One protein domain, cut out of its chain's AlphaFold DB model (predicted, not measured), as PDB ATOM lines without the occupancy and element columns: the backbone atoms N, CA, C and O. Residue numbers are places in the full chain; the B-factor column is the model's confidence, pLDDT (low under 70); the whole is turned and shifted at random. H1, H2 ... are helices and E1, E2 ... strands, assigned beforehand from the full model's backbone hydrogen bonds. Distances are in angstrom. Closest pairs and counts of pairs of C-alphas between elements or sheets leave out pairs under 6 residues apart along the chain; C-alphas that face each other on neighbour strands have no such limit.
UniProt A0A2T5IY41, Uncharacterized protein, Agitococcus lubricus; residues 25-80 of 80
ATOM      1  N   LYS A  25     -12.590  51.420  -1.945       96.69
ATOM      2  CA  LYS A  25     -13.922  51.766  -2.473       96.69
ATOM      3  C   LYS A  25     -14.952  52.151  -1.420       96.69
ATOM      4  O   LYS A  25     -15.899  52.862  -1.745       96.69
ATOM      5  N   TYR A  26     -14.806  51.685  -0.179       96.88
ATOM      6  CA  TYR A  26     -15.756  52.030   0.877       96.88
ATOM      7  C   TYR A  26     -15.761  53.531   1.191       96.88
ATOM      8  O   TYR A  26     -16.796  54.037   1.607       96.88
ATOM      9  N   VAL A  27     -14.658  54.245   0.928       96.81
ATOM     10  CA  VAL A  27     -14.545  55.695   1.159       96.81
ATOM     11  C   VAL A  27     -15.498  56.479   0.251       96.81
ATOM     12  O   VAL A  27     -15.981  57.542   0.623       96.81
ATOM     13  N   ALA A  28     -15.836  55.929  -0.919       97.38
ATOM     14  CA  ALA A  28     -16.811  56.520  -1.832       97.38
ATOM     15  C   ALA A  28     -18.276  56.230  -1.438       97.38
ATOM     16  O   ALA A  28     -19.198  56.762  -2.055       97.38
ATOM     17  N   ILE A  29     -18.528  55.370  -0.443       98.19
ATOM     18  CA  ILE A  29     -19.886  55.076   0.027       98.19
ATOM     19  C   ILE A  29     -20.300  56.165   1.012       98.19
ATOM     20  O   ILE A  29     -19.678  56.348   2.054       98.19
ATOM     21  N   LYS A  30     -21.395  56.861   0.702       98.19
ATOM     22  CA  LYS A  30     -21.949  57.897   1.577       98.19
ATOM     23  C   LYS A  30     -22.167  57.365   3.001       98.19
ATOM     24  O   LYS A  30     -22.727  56.279   3.173       98.19
ATOM     25  N   ASP A  31     -21.756  58.144   3.999       98.12
ATOM     26  CA  ASP A  31     -21.931  57.851   5.427       98.12
ATOM     27  C   ASP A  31     -21.303  56.510   5.874       98.12
ATOM     28  O   ASP A  31     -21.778  55.876   6.820       98.12
ATOM     29  N   PHE A  32     -20.249  56.030   5.194       98.06
ATOM     30  CA  PHE A  32     -19.588  54.765   5.551       98.06
ATOM     31  C   PHE A  32     -19.058  54.763   6.991       98.06
ATOM     32  O   PHE A  32     -19.075  53.726   7.651       98.06
ATOM     33  N   ASN A  33     -18.627  55.919   7.492       97.56
ATOM     34  CA  ASN A  33     -18.096  56.115   8.838       97.56
ATOM     35  C   ASN A  33     -19.159  55.931   9.934       97.56
ATOM     36  O   ASN A  33     -18.813  55.625  11.067       97.56
ATOM     37  N   LEU A  34     -20.454  56.057   9.611       98.31
ATOM     38  CA  LEU A  34     -21.546  55.712  10.534       98.31
ATOM     39  C   LEU A  34     -21.805  54.200  10.596       98.31
ATOM     40  O   LEU A  34     -22.586  53.731  11.425       98.31
ATOM     41  N   CYS A  35     -21.210  53.441   9.674       98.31
ATOM     42  CA  CYS A  35     -21.421  52.012   9.489       98.31
ATOM     43  C   CYS A  35     -20.221  51.163   9.901       98.31
ATOM     44  O   CYS A  35     -20.421  50.053  10.393       98.31
ATOM     45  N   LEU A  36     -19.008  51.644   9.644       98.12
ATOM     46  CA  LEU A  36     -17.764  50.965   9.982       98.12
ATOM     47  C   LEU A  36     -17.279  51.396  11.366       98.12
ATOM     48  O   LEU A  36     -17.625  52.471  11.846       98.12
ATOM     49  N   GLN A  37     -16.480  50.543  12.000       97.44
ATOM     50  CA  GLN A  37     -15.773  50.884  13.229       97.44
ATOM     51  C   GLN A  37     -14.303  51.124  12.919       97.44
ATOM     52  O   GLN A  37     -13.735  50.472  12.042       97.44
ATOM     53  N   GLU A  38     -13.699  52.042  13.659       96.31
ATOM     54  CA  GLU A  38     -12.254  52.191  13.697       96.31
ATOM     55  C   GLU A  38     -11.694  51.271  14.784       96.31
ATOM     56  O   GLU A  38     -12.157  51.285  15.928       96.31
ATOM     57  N   LYS A  39     -10.728  50.433  14.414       95.12
ATOM     58  CA  LYS A  39     -10.008  49.549  15.328       95.12
ATOM     59  C   LYS A  39      -8.543  49.947  15.352       95.12
ATOM     60  O   LYS A  39      -7.900  49.986  14.307       95.12
ATOM     61  N   ASN A  40      -8.027  50.209  16.546       95.62
ATOM     62  CA  ASN A  40      -6.605  50.442  16.764       95.62
ATOM     63  C   ASN A  40      -5.874  49.100  16.871       95.62
ATOM     64  O   ASN A  40      -6.296  48.221  17.624       95.62
ATOM     65  N   ILE A  41      -4.804  48.960  16.097       93.94
ATOM     66  CA  ILE A  41      -3.896  47.818  16.057       93.94
ATOM     67  C   ILE A  41      -2.500  48.378  16.327       93.94
ATOM     68  O   ILE A  41      -1.809  48.823  15.410       93.94
ATOM     69  N   ASP A  42      -2.130  48.412  17.606       93.38
ATOM     70  CA  ASP A  42      -0.877  48.966  18.125       93.38
ATOM     71  C   ASP A  42      -0.566  50.380  17.601       93.38
ATOM     72  O   ASP A  42      -0.981  51.377  18.186       93.38
ATOM     73  N   ILE A  43       0.157  50.464  16.483       95.06
ATOM     74  CA  ILE A  43       0.688  51.695  15.891       95.06
ATOM     75  C   ILE A  43      -0.168  52.256  14.743       95.06
ATOM     76  O   ILE A  43       0.191  53.287  14.176       95.06
ATOM     77  N   TYR A  44      -1.255  51.585  14.351       93.44
ATOM     78  CA  TYR A  44      -2.113  52.033  13.251       93.44
ATOM     79  C   TYR A  44      -3.594  51.733  13.492       93.44
ATOM     80  O   TYR A  44      -3.958  50.856  14.270       93.44
ATOM     81  N   SER A  45      -4.461  52.455  12.788       94.81
ATOM     82  CA  SER A  45      -5.916  52.308  12.882       94.81
ATOM     83  C   SER A  45      -6.479  51.786  11.565       94.81
ATOM     84  O   SER A  45      -6.003  52.136  10.482       94.81
ATOM     85  N   VAL A  46      -7.500  50.934  11.644       94.81
ATOM     86  CA  VAL A  46      -8.174  50.368  10.471       94.81
ATOM     87  C   VAL A  46      -9.681  50.531  10.557       94.81
ATOM     88  O   VAL A  46     -10.282  50.383  11.618       94.81
ATOM     89  N   TRP A  47     -10.310  50.753   9.404       97.44
ATOM     90  CA  TRP A  47     -11.757  50.622   9.263       97.44
ATOM     91  C   TRP A  47     -12.140  49.156   9.088       97.44
ATOM     92  O   TRP A  47     -11.675  48.482   8.166       97.44
ATOM     93  N   CYS A  48     -13.038  48.673   9.938       97.81
ATOM     94  CA  CYS A  48     -13.517  47.302   9.920       97.81
ATOM     95  C   CYS A  48     -15.048  47.240  10.001       97.81
ATOM     96  O   CYS A  48     -15.735  48.174  10.419       97.81
ATOM     97  N   MET A  49     -15.598  46.121   9.539       98.00
ATOM     98  CA  MET A  49     -17.029  45.861   9.511       98.00
ATOM     99  C   MET A  49     -17.474  45.309  10.877       98.00
ATOM    100  O   MET A  49     -17.005  44.232  11.264       98.00
ATOM    101  N   PRO A  50     -18.386  45.985  11.598       97.31
ATOM    102  CA  PRO A  50     -18.931  45.466  12.849       97.31
ATOM    103  C   PRO A  50     -19.839  44.253  12.614       97.31
ATOM    104  O   PRO A  50     -20.454  44.103  11.553       97.31
ATOM    105  N   SER A  51     -20.010  43.421  13.644       96.12
ATOM    106  CA  SER A  51     -20.847  42.209  13.595       96.12
ATOM    107  C   SER A  51     -22.339  42.538  13.391       96.12
ATOM    108  O   SER A  51     -23.089  41.761  12.794       96.12
ATOM    109  N   LYS A  52     -22.783  43.727  13.826       96.56
ATOM    110  CA  LYS A  52     -24.155  44.236  13.652       96.56
ATOM    111  C   LYS A  52     -24.146  45.657  13.082       96.56
ATOM    112  O   LYS A  52     -23.253  46.446  13.362       96.56
ATOM    113  N   ARG A  53     -25.178  45.996  12.301       97.19
ATOM    114  CA  ARG A  53     -25.372  47.355  11.765       97.19
ATOM    115  C   ARG A  53     -25.700  48.319  12.906       97.19
ATOM    116  O   ARG A  53     -26.694  48.097  13.597       97.19
ATOM    117  N   ALA A  54     -24.947  49.408  13.037       96.81
ATOM    118  CA  ALA A  54     -25.276  50.484  13.970       96.81
ATOM    119  C   ALA A  54     -26.624  51.146  13.625       96.81
ATOM    120  O   ALA A  54     -27.017  51.210  12.457       96.81
ATOM    121  N   ALA A  55     -27.333  51.674  14.627       97.06
ATOM    122  CA  ALA A  55     -28.614  52.354  14.407       97.06
ATOM    123  C   ALA A  55     -28.466  53.567  13.468       97.06
ATOM    124  O   ALA A  55     -29.272  53.726  12.549       97.06
ATOM    125  N   ALA A  56     -27.388  54.338  13.647       97.25
ATOM    126  CA  ALA A  56     -27.050  55.514  12.845       97.25
ATOM    127  C   ALA A  56     -26.619  55.189  11.402       97.25
ATOM    128  O   ALA A  56     -26.682  56.054  10.536       97.25
ATOM    129  N   CYS A  57     -26.213  53.948  11.112       98.19
ATOM    130  CA  CYS A  57     -25.770  53.551   9.777       98.19
ATOM    131  C   CYS A  57     -26.953  53.467   8.798       98.19
ATOM    132  O   CYS A  57     -27.830  52.609   8.986       98.19
ATOM    133  N   PRO A  58     -26.982  54.236   7.694       98.50
ATOM    134  CA  PRO A  58     -28.057  54.134   6.715       98.50
ATOM    135  C   PRO A  58     -28.153  52.729   6.106       98.50
ATOM    136  O   PRO A  58     -27.155  52.094   5.753       98.50
ATOM    137  N   ARG A  59     -29.383  52.223   5.922       98.25
ATOM    138  CA  ARG A  59     -29.612  50.884   5.338       98.25
ATOM    139  C   ARG A  59     -28.993  50.743   3.944       98.25
ATOM    140  O   ARG A  59     -28.509  49.663   3.606       98.25
ATOM    141  N   ALA A  60     -29.019  51.808   3.143       98.31
ATOM    142  CA  ALA A  60     -28.435  51.827   1.804       98.31
ATOM    143  C   ALA A  60     -26.905  51.682   1.850       98.31
ATOM    144  O   ALA A  60     -26.365  50.808   1.170       98.31
ATOM    145  N   SER A  61     -26.231  52.453   2.707       98.56
ATOM    146  CA  SER A  61     -24.777  52.402   2.904       98.56
ATOM    147  C   SER A  61     -24.324  51.038   3.418       98.56
ATOM    148  O   SER A  61     -23.419  50.433   2.850       98.56
ATOM    149  N   TRP A  62     -25.037  50.470   4.397       98.50
ATOM    150  CA  TRP A  62     -24.774  49.113   4.886       98.50
ATOM    151  C   TRP A  62     -24.854  48.055   3.779       98.50
ATOM    152  O   TRP A  62     -23.984  47.191   3.658       98.50
ATOM    153  N   LYS A  63     -25.901  48.119   2.943       98.44
ATOM    154  CA  LYS A  63     -26.049  47.220   1.790       98.44
ATOM    155  C   LYS A  63     -24.926  47.436   0.775       98.44
ATOM    156  O   LYS A  63     -24.404  46.455   0.255       98.44
ATOM    157  N   ALA A  64     -24.545  48.684   0.499       98.44
ATOM    158  CA  ALA A  64     -23.455  49.002  -0.418       98.44
ATOM    159  C   ALA A  64     -22.117  48.419   0.064       98.44
ATOM    160  O   ALA A  64     -21.459  47.731  -0.714       98.44
ATOM    161  N   LEU A  65     -21.784  48.580   1.350       98.38
ATOM    162  CA  LEU A  65     -20.584  48.004   1.965       98.38
ATOM    163  C   LEU A  65     -20.556  46.474   1.830       98.38
ATOM    164  O   LEU A  65     -19.557  45.903   1.400       98.38
ATOM    165  N   LYS A  66     -21.682  45.794   2.093       97.50
ATOM    166  CA  LYS A  66     -21.794  44.327   1.951       97.50
ATOM    167  C   LYS A  66     -21.683  43.813   0.513       97.50
ATOM    168  O   LYS A  66     -21.417  42.624   0.301       97.50
ATOM    169  N   ARG A  67     -21.919  44.672  -0.481       98.06
ATOM    170  CA  ARG A  67     -21.769  44.317  -1.899       98.06
ATOM    171  C   ARG A  67     -20.322  44.376  -2.371       98.06
ATOM    172  O   ARG A  67     -20.050  43.781  -3.408       98.06
ATOM    173  N   LEU A  68     -19.413  45.021  -1.638       97.69
ATOM    174  CA  LEU A  68     -17.991  45.020  -1.975       97.69
ATOM    175  C   LEU A  68     -17.427  43.589  -1.918       97.69
ATOM    176  O   LEU A  68     -17.797  42.789  -1.054       97.69
ATOM    177  N   LYS A  69     -16.553  43.248  -2.871       96.69
ATOM    178  CA  LYS A  69     -15.993  41.897  -3.062       96.69
ATOM    179  C   LYS A  69     -14.488  41.967  -3.291       96.69
ATOM    180  O   LYS A  69     -13.953  43.021  -3.616       96.69
ATOM    181  N   LYS A  70     -13.825  40.808  -3.212       94.12
ATOM    182  CA  LYS A  70     -12.385  40.668  -3.478       94.12
ATOM    183  C   LYS A  70     -11.598  41.697  -2.647       94.12
ATOM    184  O   LYS A  70     -11.860  41.825  -1.455       94.12
ATOM    185  N   ARG A  71     -10.698  42.451  -3.284       91.19
ATOM    186  CA  ARG A  71      -9.854  43.482  -2.660       91.19
ATOM    187  C   ARG A  71     -10.626  44.691  -2.122       91.19
ATOM    188  O   ARG A  71     -10.068  45.448  -1.346       91.19
ATOM    189  N   ASP A  72     -11.898  44.850  -2.490       95.56
ATOM    190  CA  ASP A  72     -12.731  45.957  -2.014       95.56
ATOM    191  C   ASP A  72     -13.490  45.615  -0.718       95.56
ATOM    192  O   ASP A  72     -14.085  46.496  -0.099       95.56
ATOM    193  N   LYS A  73     -13.544  44.335  -0.317       96.94
ATOM    194  CA  LYS A  73     -14.317  43.893   0.851       96.94
ATOM    195  C   LYS A  73     -13.677  44.419   2.142       96.94
ATOM    196  O   LYS A  73     -12.522  44.118   2.422       96.94
ATOM    197  N   VAL A  74     -14.466  45.104   2.970       96.75
ATOM    198  CA  VAL A  74     -14.062  45.487   4.333       96.75
ATOM    199  C   VAL A  74     -14.071  44.246   5.236       96.75
ATOM    200  O   VAL A  74     -15.058  43.503   5.264       96.75
ATOM    201  N   GLN A  75     -12.966  43.995   5.937       96.56
ATOM    202  CA  GLN A  75     -12.816  42.848   6.840       96.56
ATOM    203  C   GLN A  75     -13.614  43.038   8.136       96.56
ATOM    204  O   GLN A  75     -13.929  44.165   8.509       96.56
ATOM    205  N   ALA A  76     -13.966  41.943   8.812       97.12
ATOM    206  CA  ALA A  76     -14.657  42.017  10.097       97.12
ATOM    207  C   ALA A  76     -13.702  42.510  11.194       97.12
ATOM    208  O   ALA A  76     -12.514  42.203  11.164       97.12
ATOM    209  N   CYS A  77     -14.218  43.245  12.179       96.31
ATOM    210  CA  CYS A  77     -13.392  43.780  13.270       96.31
ATOM    211  C   CYS A  77     -12.738  42.701  14.144       96.31
ATOM    212  O   CYS A  77     -11.709  42.951  14.764       96.31
ATOM    213  N   GLU A  78     -13.312  41.501  14.176       92.88
ATOM    214  CA  GLU A  78     -12.797  40.338  14.910       92.88
ATOM    215  C   GLU A  78     -11.666  39.608  14.158       92.88
ATOM    216  O   GLU A  78     -11.082  38.677  14.695       92.88
ATOM    217  N   SER A  79     -11.368  39.987  12.907       89.44
ATOM    218  CA  SER A  79     -10.325  39.348  12.081       89.44
ATOM    219  C   SER A  79      -8.929  39.963  12.234       89.44
ATOM    220  O   SER A  79      -7.984  39.450  11.642       89.44
ATOM    221  N   PHE A  80      -8.830  41.062  12.976       82.62
ATOM    222  CA  PHE A  80      -7.586  41.736  13.344       82.62
ATOM    223  C   PHE A  80      -7.283  41.479  14.812       82.62
ATOM    224  O   PHE A  80      -6.107  41.556  15.199       82.62
TER     225      PHE A  80
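Overview. This is residues 25 to 80 of the 80 residues of an uncharacterized protein of Agitococcus lubricus (UniProt A0A2T5IY41). A two-strand hairpin, E1 and E2, makes one end of this small domain and the helix H2 makes the other, with the short helix H1 near H2 and much of the rest in loops. After H2, the last stretch, residues 68 to 80, folds back towards the hairpin without a named element. The printed part has 56 residues, with two named helices and two named strands in the order H1, E1, E2, H2; the sheet has the order E1 - E2 and is antiparallel. The class is mixed, helices and strands, with under half of the residues in named elements. The whole is compact, with a radius of gyration of the C-alphas of 10.8 A, and spans 32 by 26 by 18 A.

Arrangement. Look first at E1, residues 37 to 41, and E2, residues 44 to 48, which form a hairpin of antiparallel neighbour strands with 146 degrees between their directions. Between them you will find C-alphas 40 and 45 facing each other at 4.4 A. Across the pair, N 39 and O 46 are within hydrogen-bond range at 2.8 A, and so are N 48 and O 37 at 2.9 A. Go next to H2, residues 59 to 67, which is apart from E1. H1, residues 25 to 28, is close to H2 but not clearly touching it: the closest C-alphas, those of Tyr 26 and Leu 65, are 6.4 A apart, and the centres are 11.1 A apart. H1 and E2 are apart. In H2 every O i to N i+4 pair is within hydrogen-bond range; H1 is too short for such a pair, but its one O i to N i+3 pair is within range.

Along the chain. Find C-alpha 37 at (-15.773, 50.884, 13.229); from there E1 runs 12.6 A to C-alpha 41. E2 runs 12.8 A from Tyr 44 to Cys 48. H2 begins at Arg 59 and runs 12.5 A to C-alpha 67 at (-21.769, 44.317, -1.899). Go back to the first printed residue, Lys 25, and find its C-alpha at (-13.922, 51.766, -2.473), where H1 begins; it ends at Ala 28.

Size, cuts and confidence. The two C-alphas farthest apart, 32.4 A, are those of Ile 43, in the link between E1 and E2, and Ala 60 in H2. The C-alphas of Lys 25 and Phe 80, the chain's last residue, are 19.8 A apart. The printed part has no cut. The link from E1 to E2 is tight, those from H1 to E1 and from E2 to H2 are short, and no link is long. The C-alphas of residues 68 to 80 lie 5 to 14 A from the mean of the C-alphas. In this predicted model the mean pLDDT of the printed part is 96.4, and no printed residue is under 70.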